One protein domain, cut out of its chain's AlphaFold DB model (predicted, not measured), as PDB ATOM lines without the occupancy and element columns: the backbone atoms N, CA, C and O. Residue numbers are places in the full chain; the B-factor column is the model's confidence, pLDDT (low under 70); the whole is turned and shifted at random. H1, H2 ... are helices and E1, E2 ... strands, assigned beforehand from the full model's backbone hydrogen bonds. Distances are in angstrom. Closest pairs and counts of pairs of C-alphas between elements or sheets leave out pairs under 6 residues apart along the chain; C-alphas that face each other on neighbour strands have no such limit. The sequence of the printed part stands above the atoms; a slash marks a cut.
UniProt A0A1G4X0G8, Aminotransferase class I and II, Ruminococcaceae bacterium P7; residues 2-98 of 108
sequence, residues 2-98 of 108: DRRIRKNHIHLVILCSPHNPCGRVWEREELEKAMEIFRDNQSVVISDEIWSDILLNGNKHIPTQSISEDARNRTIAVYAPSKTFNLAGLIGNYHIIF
ATOM      1  N   ASP A   2      -3.727  -9.658 -28.824       96.06
ATOM      2  CA  ASP A   2      -2.716 -10.572 -28.256       96.06
ATOM      3  C   ASP A   2      -3.285 -11.810 -27.528       96.06
ATOM      4  O   ASP A   2      -3.037 -12.940 -27.941       96.06
ATOM      5  N   ARG A   3      -4.177 -11.626 -26.541       97.56
ATOM      6  CA  ARG A   3      -4.825 -12.748 -25.822       97.56
ATOM      7  C   ARG A   3      -5.442 -13.810 -26.746       97.56
ATOM      8  O   ARG A   3      -5.400 -14.995 -26.424       97.56
ATOM      9  N   ARG A   4      -6.064 -13.403 -27.863       97.19
ATOM     10  CA  ARG A   4      -6.689 -14.339 -28.817       97.19
ATOM     11  C   ARG A   4      -5.643 -15.059 -29.664       97.19
ATOM     12  O   ARG A   4      -5.844 -16.235 -29.944       97.19
ATOM     13  N   ILE A   5      -4.564 -14.374 -30.039       96.94
ATOM     14  CA  ILE A   5      -3.450 -14.961 -30.790       96.94
ATOM     15  C   ILE A   5      -2.796 -16.064 -29.954       96.94
ATOM     16  O   ILE A   5      -2.754 -17.206 -30.401       96.94
ATOM     17  N   ARG A   6      -2.442 -15.760 -28.697       96.38
ATOM     18  CA  ARG A   6      -1.856 -16.732 -27.758       96.38
ATOM     19  C   ARG A   6      -2.770 -17.923 -27.502       96.38
ATOM     20  O   ARG A   6      -2.357 -19.063 -27.660       96.38
ATOM     21  N   LYS A   7      -4.033 -17.668 -27.131       97.94
ATOM     22  CA  LYS A   7      -4.984 -18.732 -26.763       97.94
ATOM     23  C   LYS A   7      -5.194 -19.747 -27.890       97.94
ATOM     24  O   LYS A   7      -5.368 -20.927 -27.613       97.94
ATOM     25  N   ASN A   8      -5.244 -19.276 -29.134       97.88
ATOM     26  CA  ASN A   8      -5.569 -20.117 -30.285       97.88
ATOM     27  C   ASN A   8      -4.338 -20.505 -31.109       97.88
ATOM     28  O   ASN A   8      -4.512 -21.115 -32.157       97.88
ATOM     29  N   HIS A   9      -3.126 -20.166 -30.655       95.38
ATOM     30  CA  HIS A   9      -1.876 -20.438 -31.371       95.38
ATOM     31  C   HIS A   9      -1.945 -19.944 -32.827       95.38
ATOM     32  O   HIS A   9      -1.765 -20.702 -33.780       95.38
ATOM     33  N   ILE A  10      -2.304 -18.669 -33.008       96.69
ATOM     34  CA  ILE A  10      -2.416 -18.060 -34.338       96.69
ATOM     35  C   ILE A  10      -1.012 -17.717 -34.845       96.69
ATOM     36  O   ILE A  10      -0.291 -16.964 -34.199       96.69
ATOM     37  N   HIS A  11      -0.656 -18.228 -36.024       94.56
ATOM     38  CA  HIS A  11       0.655 -18.013 -36.655       94.56
ATOM     39  C   HIS A  11       0.591 -17.119 -37.906       94.56
ATOM     40  O   HIS A  11       1.623 -16.778 -38.478       94.56
ATOM     41  N   LEU A  12      -0.612 -16.731 -38.336       96.81
ATOM     42  CA  LEU A  12      -0.845 -15.895 -39.510       96.81
ATOM     43  C   LEU A  12      -1.919 -14.851 -39.205       96.81
ATOM     44  O   LEU A  12      -2.983 -15.185 -38.681       96.81
ATOM     45  N   VAL A  13      -1.656 -13.603 -39.577       97.75
ATOM     46  CA  VAL A  13      -2.600 -12.489 -39.463       97.75
ATOM     47  C   VAL A  13      -2.829 -11.872 -40.835       97.75
ATOM     48  O   VAL A  13      -1.879 -11.641 -41.574       97.75
ATOM     49  N   ILE A  14      -4.088 -11.576 -41.157       98.31
ATOM     50  CA  ILE A  14      -4.456 -10.785 -42.335       98.31
ATOM     51  C   ILE A  14      -4.817  -9.382 -41.851       98.31
ATOM     52  O   ILE A  14      -5.786  -9.204 -41.109       98.31
ATOM     53  N   LEU A  15      -4.018  -8.399 -42.251       98.38
ATOM     54  CA  LEU A  15      -4.221  -6.985 -41.962       98.38
ATOM     55  C   LEU A  15      -4.755  -6.303 -43.222       98.38
ATOM     56  O   LEU A  15      -4.107  -6.343 -44.254       98.38
ATOM     57  N   CYS A  16      -5.921  -5.665 -43.148       98.62
ATOM     58  CA  CYS A  16      -6.450  -4.848 -44.243       98.62
ATOM     59  C   CYS A  16      -6.111  -3.374 -43.970       98.62
ATOM     60  O   CYS A  16      -6.559  -2.823 -42.952       98.62
ATOM     61  N   SER A  17      -5.279  -2.769 -44.820       98.38
ATOM     62  CA  SER A  17      -4.660  -1.454 -44.609       98.38
ATOM     63  C   SER A  17      -4.490  -0.693 -45.935       98.38
ATOM     64  O   SER A  17      -3.525  -0.953 -46.647       98.38
ATOM     65  N   PRO A  18      -5.364   0.269 -46.292       98.44
ATOM     66  CA  PRO A  18      -6.537   0.757 -45.558       98.44
ATOM     67  C   PRO A  18      -7.639  -0.287 -45.322       98.44
ATOM     68  O   PRO A  18      -7.845  -1.197 -46.122       98.44
ATOM     69  N   HIS A  19      -8.374  -0.144 -44.216       98.19
ATOM     70  CA  HIS A  19      -9.362  -1.125 -43.768       98.19
ATOM     71  C   HIS A  19     -10.700  -0.999 -44.507       98.19
ATOM     72  O   HIS A  19     -11.450  -0.039 -44.319       98.19
ATOM     73  N   ASN A  20     -11.056  -2.024 -45.273       97.81
ATOM     74  CA  ASN A  20     -12.413  -2.243 -45.773       97.81
ATOM     75  C   ASN A  20     -13.259  -2.909 -44.666       97.81
ATOM     76  O   ASN A  20     -12.797  -3.897 -44.094       97.81
ATOM     77  N   PRO A  21     -14.478  -2.427 -44.340       97.00
ATOM     78  CA  PRO A  21     -15.328  -1.519 -45.123       97.00
ATOM     79  C   PRO A  21     -15.304  -0.039 -44.744       97.00
ATOM     80  O   PRO A  21     -15.927   0.763 -45.431       97.00
ATOM     81  N   CYS A  22     -14.632   0.349 -43.664       96.25
ATOM     82  CA  CYS A  22     -14.747   1.712 -43.138       96.25
ATOM     83  C   CYS A  22     -13.863   2.753 -43.846       96.25
ATOM     84  O   CYS A  22     -14.040   3.944 -43.606       96.25
ATOM     85  N   GLY A  23     -12.910   2.329 -44.680       96.00
ATOM     86  CA  GLY A  23     -11.940   3.221 -45.321       96.00
ATOM     87  C   GLY A  23     -10.899   3.782 -44.349       96.00
ATOM     88  O   GLY A  23     -10.316   4.832 -44.607       96.00
ATOM     89  N   ARG A  24     -10.678   3.119 -43.205       97.69
ATOM     90  CA  ARG A  24      -9.727   3.593 -42.193       97.69
ATOM     91  C   ARG A  24      -8.291   3.456 -42.693       97.69
ATOM     92  O   ARG A  24      -7.859   2.355 -43.024       97.69
ATOM     93  N   VAL A  25      -7.544   4.554 -42.655       98.44
ATOM     94  CA  VAL A  25      -6.088   4.575 -42.839       98.44
ATOM     95  C   VAL A  25      -5.452   4.524 -41.451       98.44
ATOM     96  O   VAL A  25      -5.810   5.326 -40.593       98.44
ATOM     97  N   TRP A  26      -4.591   3.537 -41.201       98.38
ATOM     98  CA  TRP A  26      -4.004   3.309 -39.877       98.38
ATOM     99  C   TRP A  26      -2.886   4.308 -39.578       98.38
ATOM    100  O   TRP A  26      -2.059   4.594 -40.446       98.38
ATOM    101  N   GLU A  27      -2.842   4.803 -38.343       98.19
ATOM    102  CA  GLU A  27      -1.735   5.643 -37.882       98.19
ATOM    103  C   GLU A  27      -0.478   4.796 -37.633       98.19
ATOM    104  O   GLU A  27      -0.547   3.582 -37.406       98.19
ATOM    105  N   ARG A  28       0.695   5.439 -37.654       98.19
ATOM    106  CA  ARG A  28       1.984   4.759 -37.459       98.19
ATOM    107  C   ARG A  28       2.024   4.020 -36.126       98.19
ATOM    108  O   ARG A  28       2.380   2.847 -36.094       98.19
ATOM    109  N   GLU A  29       1.620   4.689 -35.055       98.44
ATOM    110  CA  GLU A  29       1.652   4.173 -33.689       98.44
ATOM    111  C   GLU A  29       0.705   2.974 -33.514       98.44
ATOM    112  O   GLU A  29       0.937   2.094 -32.681       98.44
ATOM    113  N   GLU A  30      -0.379   2.918 -34.293       98.38
ATOM    114  CA  GLU A  30      -1.309   1.786 -34.297       98.38
ATOM    115  C   GLU A  30      -0.701   0.568 -34.984       98.38
ATOM    116  O   GLU A  30      -0.793  -0.548 -34.462       98.38
ATOM    117  N   LEU A  31      -0.049   0.788 -36.129       98.62
ATOM    118  CA  LEU A  31       0.673  -0.257 -36.846       98.62
ATOM    119  C   LEU A  31       1.856  -0.772 -36.020       98.62
ATOM    120  O   LEU A  31       2.026  -1.982 -35.917       98.62
ATOM    121  N   GLU A  32       2.622   0.105 -35.371       98.56
ATOM    122  CA  GLU A  32       3.725  -0.271 -34.473       98.56
ATOM    123  C   GLU A  32       3.245  -1.216 -33.367       98.56
ATOM    124  O   GLU A  32       3.744  -2.337 -33.257       98.56
ATOM    125  N   LYS A  33       2.196  -0.832 -32.628       98.50
ATOM    126  CA  LYS A  33       1.608  -1.676 -31.571       98.50
ATOM    127  C   LYS A  33       1.095  -3.014 -32.105       98.50
ATOM    128  O   LYS A  33       1.211  -4.038 -31.431       98.50
ATOM    129  N   ALA A  34       0.493  -3.025 -33.294       98.19
ATOM    130  CA  ALA A  34       0.014  -4.259 -33.906       98.19
ATOM    131  C   ALA A  34       1.178  -5.187 -34.285       98.19
ATOM    132  O   ALA A  34       1.157  -6.371 -33.939       98.19
ATOM    133  N   MET A  35       2.211  -4.647 -34.934       98.12
ATOM    134  CA  MET A  35       3.382  -5.402 -35.374       98.12
ATOM    135  C   MET A  35       4.203  -5.943 -34.200       98.12
ATOM    136  O   MET A  35       4.680  -7.072 -34.283       98.12
ATOM    137  N   GLU A  36       4.303  -5.211 -33.087       97.94
ATOM    138  CA  GLU A  36       4.904  -5.718 -31.844       97.94
ATOM    139  C   GLU A  36       4.181  -6.966 -31.328       97.94
ATOM    140  O   GLU A  36       4.816  -7.979 -31.041       97.94
ATOM    141  N   ILE A  37       2.844  -6.942 -31.298       97.88
ATOM    142  CA  ILE A  37       2.051  -8.112 -30.901       97.88
ATOM    143  C   ILE A  37       2.317  -9.286 -31.851       97.88
ATOM    144  O   ILE A  37       2.490 -10.417 -31.398       97.88
ATOM    145  N   PHE A  38       2.351  -9.051 -33.164       97.19
ATOM    146  CA  PHE A  38       2.590 -10.122 -34.136       97.19
ATOM    147  C   PHE A  38       4.001 -10.697 -34.021       97.19
ATOM    148  O   PHE A  38       4.172 -11.913 -34.110       97.19
ATOM    149  N   ARG A  39       4.996  -9.853 -33.735       96.12
ATOM    150  CA  ARG A  39       6.366 -10.273 -33.434       96.12
ATOM    151  C   ARG A  39       6.444 -11.168 -32.215       96.12
ATOM    152  O   ARG A  39       6.972 -12.278 -32.305       96.12
ATOM    153  N   ASP A  40       5.881 -10.723 -31.102       96.31
ATOM    154  CA  ASP A  40       5.957 -11.437 -29.827       96.31
ATOM    155  C   ASP A  40       5.240 -12.798 -29.884       96.31
ATOM    156  O   ASP A  40       5.561 -13.712 -29.126       96.31
ATOM    157  N   ASN A  41       4.304 -12.953 -30.826       95.75
ATOM    158  CA  ASN A  41       3.582 -14.194 -31.089       95.75
ATOM    159  C   ASN A  41       4.097 -14.978 -32.309       95.75
ATOM    160  O   ASN A  41       3.455 -15.942 -32.722       95.75
ATOM    161  N   GLN A  42       5.227 -14.577 -32.903       95.06
ATOM    162  CA  GLN A  42       5.821 -15.239 -34.073       95.06
ATOM    163  C   GLN A  42       4.840 -15.384 -35.255       95.06
ATOM    164  O   GLN A  42       4.914 -16.334 -36.031       95.06
ATOM    165  N   SER A  43       3.911 -14.438 -35.397       95.75
ATOM    166  CA  SER A  43       2.918 -14.441 -36.468       95.75
ATOM    167  C   SER A  43       3.464 -13.771 -37.730       95.75
ATOM    168  O   SER A  43       3.994 -12.657 -37.675       95.75
ATOM    169  N   VAL A  44       3.286 -14.426 -38.875       96.75
ATOM    170  CA  VAL A  44       3.469 -13.821 -40.203       96.75
ATOM    171  C   VAL A  44       2.272 -12.916 -40.501       96.75
ATOM    172  O   VAL A  44       1.149 -13.198 -40.073       96.75
ATOM    173  N   VAL A  45       2.497 -11.828 -41.234       98.06
ATOM    174  CA  VAL A  45       1.450 -10.870 -41.608       98.06
ATOM    175  C   VAL A  45       1.247 -10.896 -43.117       98.06
ATOM    176  O   VAL A  45       2.195 -10.725 -43.874       98.06
ATOM    177  N   ILE A  46       0.011 -11.069 -43.568       98.69
ATOM    178  CA  ILE A  46      -0.405 -10.698 -44.921       98.69
ATOM    179  C   ILE A  46      -1.065  -9.331 -44.802       98.69
ATOM    180  O   ILE A  46      -2.118  -9.212 -44.176       98.69
ATOM    181  N   SER A  47      -0.433  -8.305 -45.363       98.75
ATOM    182  CA  SER A  47      -1.004  -6.961 -45.410       98.75
ATOM    183  C   SER A  47      -1.693  -6.763 -46.754       98.75
ATOM    184  O   SER A  47      -1.021  -6.640 -47.777       98.75
ATOM    185  N   ASP A  48      -3.024  -6.790 -46.758       98.75
ATOM    186  CA  ASP A  48      -3.846  -6.396 -47.898       98.75
ATOM    187  C   ASP A  48      -3.906  -4.875 -47.981       98.75
ATOM    188  O   ASP A  48      -4.622  -4.216 -47.220       98.75
ATOM    189  N   GLU A  49      -3.120  -4.338 -48.910       98.69
ATOM    190  CA  GLU A  49      -2.953  -2.908 -49.129       98.69
ATOM    191  C   GLU A  49      -3.541  -2.461 -50.470       98.69
ATOM    192  O   GLU A  49      -3.183  -1.418 -51.005       98.69
ATOM    193  N   ILE A  50      -4.505  -3.214 -51.008       98.44
ATOM    194  CA  ILE A  50      -5.155  -2.918 -52.293       98.44
ATOM    195  C   ILE A  50      -5.847  -1.542 -52.354       98.44
ATOM    196  O   ILE A  50      -6.095  -1.018 -53.438       98.44
ATOM    197  N   TRP A  51      -6.181  -0.951 -51.203       98.06
ATOM    198  CA  TRP A  51      -6.819   0.366 -51.102       98.06
ATOM    199  C   TRP A  51      -5.817   1.518 -50.905       98.06
ATOM    200  O   TRP A  51      -6.249   2.658 -50.752       98.06
ATOM    201  N   SER A  52      -4.503   1.247 -50.894       98.00
ATOM    202  CA  SER A  52      -3.451   2.205 -50.509       98.00
ATOM    203  C   SER A  52      -3.414   3.490 -51.329       98.00
ATOM    204  O   SER A  52      -2.948   4.512 -50.830       98.00
ATOM    205  N   ASP A  53      -3.894   3.446 -52.570       97.56
ATOM    206  CA  ASP A  53      -3.855   4.586 -53.489       97.56
ATOM    207  C   ASP A  53      -5.123   5.455 -53.411       97.56
ATOM    208  O   ASP A  53      -5.135   6.586 -53.896       97.56
ATOM    209  N   ILE A  54      -6.202   4.947 -52.802       96.50
ATOM    210  CA  ILE A  54      -7.493   5.640 -52.699       96.50
ATOM    211  C   ILE A  54      -7.588   6.289 -51.317       96.50
ATOM    212  O   ILE A  54      -8.258   5.799 -50.407       96.50
ATOM    213  N   LEU A  55      -6.886   7.409 -51.158       96.81
ATOM    214  CA  LEU A  55      -6.798   8.139 -49.895       96.81
ATOM    215  C   LEU A  55      -7.588   9.444 -49.962       96.81
ATOM    216  O   LEU A  55      -7.467  10.224 -50.905       96.81
ATOM    217  N   LEU A  56      -8.389   9.695 -48.929       94.50
ATOM    218  CA  LEU A  56      -9.203  10.903 -48.797       94.50
ATOM    219  C   LEU A  56      -8.649  11.809 -47.693       94.50
ATOM    220  O   LEU A  56      -7.929  11.356 -46.805       94.50
ATOM    221  N   ASN A  57      -9.032  13.087 -47.725       94.38
ATOM    222  CA  ASN A  57      -8.800  14.056 -46.644       94.38
ATOM    223  C   ASN A  57      -7.321  14.268 -46.267       94.38
ATOM    224  O   ASN A  57      -7.007  14.561 -45.118       94.38
ATOM    225  N   GLY A  58      -6.406  14.109 -47.228       94.75
ATOM    226  CA  GLY A  58      -4.968  14.296 -47.001       94.75
ATOM    227  C   GLY A  58      -4.293  13.174 -46.205       94.75
ATOM    228  O   GLY A  58      -3.124  13.315 -45.847       94.75
ATOM    229  N   ASN A  59      -4.997  12.065 -45.949       97.00
ATOM    230  CA  ASN A  59      -4.410  10.886 -45.322       97.00
ATOM    231  C   ASN A  59      -3.259  10.330 -46.164       97.00
ATOM    232  O   ASN A  59      -3.255  10.425 -47.393       97.00
ATOM    233  N   LYS A  60      -2.293   9.709 -45.486       97.19
ATOM    234  CA  LYS A  60      -1.155   9.047 -46.119       97.19
ATOM    235  C   LYS A  60      -1.120   7.595 -45.698       97.19
ATOM    236  O   LYS A  60      -1.126   7.295 -44.508       97.19
ATOM    237  N   HIS A  61      -1.067   6.714 -46.685       98.38
ATOM    238  CA  HIS A  61      -0.846   5.302 -46.446       98.38
ATOM    239  C   HIS A  61       0.570   5.074 -45.918       98.38
ATOM    240  O   HIS A  61       1.532   5.678 -46.403       98.38
ATOM    241  N   ILE A  62       0.690   4.187 -44.936       98.56
ATOM    242  CA  ILE A  62       1.966   3.730 -44.395       98.56
ATOM    243  C   ILE A  62       2.055   2.239 -44.711       98.56
ATOM    244  O   ILE A  62       1.344   1.455 -44.081       98.56
ATOM    245  N   PRO A  63       2.913   1.824 -45.662       98.38
ATOM    246  CA  PRO A  63       3.104   0.412 -45.944       98.38
ATOM    247  C   PRO A  63       3.511  -0.319 -44.671       98.38
ATOM    248  O   PRO A  63       4.444   0.110 -43.985       98.38
ATOM    249  N   THR A  64       2.851  -1.429 -44.357       98.44
ATOM    250  CA  THR A  64       3.061  -2.148 -43.089       98.44
ATOM    251  C   THR A  64       4.517  -2.602 -42.942       98.44
ATOM    252  O   THR A  64       5.110  -2.525 -41.868       98.44
ATOM    253  N   GLN A  65       5.150  -2.967 -44.060       96.81
ATOM    254  CA  GLN A  65       6.571  -3.319 -44.139       96.81
ATOM    255  C   GLN A  65       7.529  -2.161 -43.812       96.81
ATOM    256  O   GLN A  65       8.699  -2.404 -43.535       96.81
ATOM    257  N   SER A  66       7.079  -0.904 -43.849       97.31
ATOM    258  CA  SER A  66       7.926   0.272 -43.584       97.31
ATOM    259  C   SER A  66       8.048   0.624 -42.096       97.31
ATOM    260  O   SER A  66       8.797   1.532 -41.739       97.31
ATOM    261  N   ILE A  67       7.305  -0.068 -41.226       97.88
ATOM    262  CA  ILE A  67       7.208   0.253 -39.798       97.88
ATOM    263  C   ILE A  67       8.505  -0.055 -39.048       97.88
ATOM    264  O   ILE A  67       8.957   0.747 -38.238       97.88
ATOM    265  N   SER A  68       9.126  -1.198 -39.327       97.00
ATOM    266  CA  SER A  68      10.380  -1.628 -38.707       97.00
ATOM    267  C   SER A  68      11.064  -2.691 -39.565       97.00
ATOM    268  O   SER A  68      10.483  -3.209 -40.519       97.00
ATOM    269  N   GLU A  69      12.305  -3.046 -39.232       95.75
ATOM    270  CA  GLU A  69      13.001  -4.150 -39.902       95.75
ATOM    271  C   GLU A  69      12.300  -5.497 -39.701       95.75
ATOM    272  O   GLU A  69      12.157  -6.273 -40.642       95.75
ATOM    273  N   ASP A  70      11.799  -5.744 -38.496       95.75
ATOM    274  CA  ASP A  70      11.021  -6.941 -38.205       95.75
ATOM    275  C   ASP A  70       9.711  -6.959 -39.013       95.75
ATOM    276  O   ASP A  70       9.404  -7.959 -39.663       95.75
ATOM    277  N   ALA A  71       8.992  -5.830 -39.072       96.75
ATOM    278  CA  ALA A  71       7.774  -5.689 -39.867       96.75
ATOM    279  C   ALA A  71       8.019  -5.948 -41.360       96.75
ATOM    280  O   ALA A  71       7.234  -6.654 -41.999       96.75
ATOM    281  N   ARG A  72       9.128  -5.429 -41.900       96.81
ATOM    282  CA  ARG A  72       9.576  -5.671 -43.277       96.81
ATOM    283  C   ARG A  72       9.735  -7.161 -43.575       96.81
ATOM    284  O   ARG A  72       9.249  -7.620 -44.605       96.81
ATOM    285  N   ASN A  73      10.369  -7.901 -42.668       95.25
ATOM    286  CA  ASN A  73      10.738  -9.302 -42.882       95.25
ATOM    287  C   ASN A  73       9.615 -10.297 -42.542       95.25
ATOM    288  O   ASN A  73       9.647 -11.435 -43.011       95.25
ATOM    289  N   ARG A  74       8.616  -9.899 -41.737       95.19
ATOM    290  CA  ARG A  74       7.465 -10.760 -41.391       95.19
ATOM    291  C   ARG A  74       6.211 -10.522 -42.222       95.19
ATOM    292  O   ARG A  74       5.223 -11.230 -42.026       95.19
ATOM    293  N   THR A  75       6.213  -9.506 -43.080       97.62
ATOM    294  CA  THR A  75       5.024  -9.105 -43.832       97.62
ATOM    295  C   THR A  75       5.139  -9.509 -45.294       97.62
ATOM    296  O   THR A  75       6.140  -9.229 -45.949       97.62
ATOM    297  N   ILE A  76       4.075 -10.104 -45.815       98.12
ATOM    298  CA  ILE A  76       3.782 -10.263 -47.236       98.12
ATOM    299  C   ILE A  76       2.780  -9.159 -47.576       98.12
ATOM    300  O   ILE A  76       1.619  -9.235 -47.171       98.12
ATOM    301  N   ALA A  77       3.222  -8.106 -48.259       98.25
ATOM    302  CA  ALA A  77       2.331  -7.022 -48.664       98.25
ATOM    303  C   ALA A  77       1.743  -7.330 -50.042       98.25
ATOM    304  O   ALA A  77       2.478  -7.669 -50.974       98.25
ATOM    305  N   VAL A  78       0.421  -7.240 -50.165       98.50
ATOM    306  CA  VAL A  78      -0.305  -7.551 -51.396       98.50
ATOM    307  C   VAL A  78      -1.027  -6.316 -51.917       98.50
ATOM    308  O   VAL A  78      -1.694  -5.602 -51.172       98.50
ATOM    309  N   TYR A  79      -0.876  -6.079 -53.217       98.44
ATOM    310  CA  TYR A  79      -1.373  -4.897 -53.910       98.44
ATOM    311  C   TYR A  79      -2.004  -5.292 -55.245       98.44
ATOM    312  O   TYR A  79      -1.730  -6.358 -55.806       98.44
ATOM    313  N   ALA A  80      -2.813  -4.396 -55.801       98.19
ATOM    314  CA  ALA A  80      -3.275  -4.501 -57.176       98.19
ATOM    315  C   ALA A  80      -3.696  -3.128 -57.719       98.19
ATOM    316  O   ALA A  80      -4.309  -2.356 -56.986       98.19
ATOM    317  N   PRO A  81      -3.519  -2.862 -59.028       97.44
ATOM    318  CA  PRO A  81      -4.073  -1.667 -59.674       97.44
ATOM    319  C   PRO A  81      -5.609  -1.704 -59.781       97.44
ATOM    320  O   PRO A  81      -6.242  -0.728 -60.181       97.44
ATOM    321  N   SER A  82      -6.227  -2.850 -59.478       97.69
ATOM    322  CA  SER A  82      -7.636  -3.120 -59.763       97.69
ATOM    323  C   SER A  82      -8.605  -2.158 -59.078       97.69
ATOM    324  O   SER A  82      -9.585  -1.766 -59.709       97.69
ATOM    325  N   LYS A  83      -8.355  -1.772 -57.820       96.88
ATOM    326  CA  LYS A  83      -9.201  -0.808 -57.101       96.88
ATOM    327  C   LYS A  83      -8.885   0.614 -57.519       96.88
ATOM    328  O   LYS A  83      -9.807   1.333 -57.892       96.88
ATOM    329  N   THR A  84      -7.605   0.966 -57.559       97.50
ATOM    330  CA  THR A  84      -7.116   2.292 -57.957       97.50
ATOM    331  C   THR A  84      -7.657   2.735 -59.317       97.50
ATOM    332  O   THR A  84      -8.095   3.872 -59.460       97.50
ATOM    333  N   PHE A  85      -7.686   1.832 -60.303       97.31
ATOM    334  CA  PHE A  85      -8.049   2.160 -61.687       97.31
ATOM    335  C   PHE A  85      -9.361   1.525 -62.171       97.31
ATOM    336  O   PHE A  85      -9.676   1.611 -63.354       97.31
ATOM    337  N   ASN A  86     -10.137   0.888 -61.286       97.38
ATOM    338  CA  ASN A  86     -11.365   0.165 -61.646       97.38
ATOM    339  C   ASN A  86     -11.145  -0.940 -62.712       97.38
ATOM    340  O   ASN A  86     -11.943  -1.131 -63.627       97.38
ATOM    341  N   LEU A  87     -10.040  -1.685 -62.588       96.56
ATOM    342  CA  LEU A  87      -9.588  -2.708 -63.546       96.56
ATOM    343  C   LEU A  87      -9.686  -4.139 -62.994       96.56
ATOM    344  O   LEU A  87      -8.896  -5.009 -63.355       96.56
ATOM    345  N   ALA A  88     -10.641  -4.413 -62.102       95.38
ATOM    346  CA  ALA A  88     -10.771  -5.733 -61.472       95.38
ATOM    347  C   ALA A  88     -10.954  -6.887 -62.477       95.38
ATOM    348  O   ALA A  88     -10.485  -7.993 -62.219       95.38
ATOM    349  N   GLY A  89     -11.559  -6.624 -63.640       97.56
ATOM    350  CA  GLY A  89     -11.725  -7.617 -64.704       97.56
ATOM    351  C   GLY A  89     -10.433  -8.034 -65.421       97.56
ATOM    352  O   GLY A  89     -10.443  -9.049 -66.105       97.56
ATOM    353  N   LEU A  90      -9.326  -7.293 -65.266       95.44
ATOM    354  CA  LEU A  90      -8.048  -7.606 -65.926       95.44
ATOM    355  C   LEU A  90      -7.175  -8.604 -65.149       95.44
ATOM    356  O   LEU A  90      -6.165  -9.049 -65.682       95.44
ATOM    357  N   ILE A  91      -7.552  -8.955 -63.913       90.88
ATOM    358  CA  ILE A  91      -6.861  -9.947 -63.067       90.88
ATOM    359  C   ILE A  91      -5.343  -9.674 -62.979       90.88
ATOM    360  O   ILE A  91      -4.509 -10.499 -63.339       90.88
ATOM    361  N   GLY A  92      -4.979  -8.487 -62.485       93.56
ATOM    362  CA  GLY A  92      -3.590  -8.106 -62.208       93.56
ATOM    363  C   GLY A  92      -3.380  -7.804 -60.726       93.56
ATOM    364  O   GLY A  92      -4.130  -7.015 -60.151       93.56
ATOM    365  N   ASN A  93      -2.369  -8.415 -60.111       95.62
ATOM    366  CA  ASN A  93      -1.924  -8.142 -58.742       95.62
ATOM    367  C   ASN A  93      -0.398  -8.290 -58.645       95.62
ATOM    368  O   ASN A  93       0.231  -8.846 -59.548       95.62
ATOM    369  N   TYR A  94       0.187  -7.769 -57.572       97.19
ATOM    370  CA  TYR A  94       1.595  -7.974 -57.252       97.19
ATOM    371  C   TYR A  94       1.799  -8.044 -55.740       97.19
ATOM    372  O   TYR A  94       0.972  -7.583 -54.946       97.19
ATOM    373  N   HIS A  95       2.916  -8.642 -55.340       96.69
ATOM    374  CA  HIS A  95       3.254  -8.857 -53.941       96.69
ATOM    375  C   HIS A  95       4.690  -8.422 -53.680       96.69
ATOM    376  O   HIS A  95       5.577  -8.665 -54.500       96.69
ATOM    377  N   ILE A  96       4.915  -7.797 -52.528       97.00
ATOM    378  CA  ILE A  96       6.244  -7.414 -52.060       97.00
ATOM    379  C   ILE A  96       6.570  -8.289 -50.856       97.00
ATOM    380  O   ILE A  96       5.854  -8.278 -49.854       97.00
ATOM    381  N   ILE A  97       7.651  -9.060 -50.960       95.62
ATOM    382  CA  ILE A  97       8.130  -9.957 -49.907       95.62
ATOM    383  C   ILE A  97       9.632  -9.747 -49.770       95.62
ATOM    384  O   ILE A  97      10.393 -10.026 -50.696       95.62
ATOM    385  N   PHE A  98      10.063  -9.261 -48.608       90.38
ATOM    386  CA  PHE A  98      11.479  -9.156 -48.284       90.38
ATOM    387  C   PHE A  98      11.928 -10.479 -47.671       90.38
ATOM    388  O   PHE A  98      11.581 -10.804 -46.540       90.38
TER     389      PHE A  98
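Overview. This is residues 2 to 98 of the 108 residues of the protein "Aminotransferase class I and II" of Ruminococcaceae bacterium P7 (UniProt A0A1G4X0G8). A small, twisted sheet of four short strands has H2 packed over one face, running along the strands, with H3 on that same face but beside the strands. H1 lies off the sheet near one end of the longest axis, and H4 with the loop after it lies near the other; residues 49 to 68 form a long loop with no named element. The printed part has 97 residues, with four named helices and four named strands in the order H1 E1 H2 E2 H3 E3 H4 E4. The sheet's order is E1 E2 E3 E4, mixed, and the class is mixed, helices and strands. The whole is compact, with a radius of gyration of the C-alphas of 13.9 A and spans of 40 by 29 by 25 A.

Along the chain. In the sheet, E1 is residues 12 to 16, 13.3 A long; E2 is residues 44 to 48, 13.0 A; E3 is residues 75 to 79, 12.7 A; and E4 is residues 94 to 97, ending at C-alpha 97 at (8.130, -9.957, -49.907). H2, residues 28 to 40, is 18.3 A long and begins at C-alpha 28 at (1.984, 4.759, -37.459). H1 is residues 2 to 8, beginning at C-alpha 2 at (-2.716, -10.572, -28.256). H3 is residues 69 to 74, and H4 is residues 81 to 84.

Arrangement. E1 and E2 are parallel at 22 degrees, with N 15 and O 46 2.8 A apart, within hydrogen-bond range. E2 and E3 are parallel at 16 degrees, with N 76 and O 45 at 2.8 A. E3 and E4 are antiparallel at 165 degrees, with N 79 and O 94 at 2.9 A. E1, H2, E2 and E2, H3, E3 are strand-helix-strand units, two parallel neighbour strands with a helix between, each with a right-handed crossover. H2 is on the sheet at a height of 10.3 A, over E2 and only just over E1, where 3 of its C-alphas fall; on the local plane it stands at 13 degrees to E2, along the strands. H3 is on the same face, over none of the strands. H2 and H3 are close but not clearly touching; their closest C-alphas, of Met 35 and Ala 71, are 6.3 A apart. H1 and H4 are not on the sheet. H1 is close to but not clearly touching H2, the C-alphas of Asp 2 and Ile 37 coming closest at 6.0 A. Every O i to N i+4 pair is within hydrogen-bond range in H1, H2 and H3; H4 is too short for one.

Size, cuts and confidence. The C-alphas of Lys 7 and Leu 90 are the two farthest apart, at 40.8 A. The printed part has no cut. The links E1 to H2 and E2 to H3 are long. The mean pLDDT of the printed part is 97.1, and no printed residue is under 70.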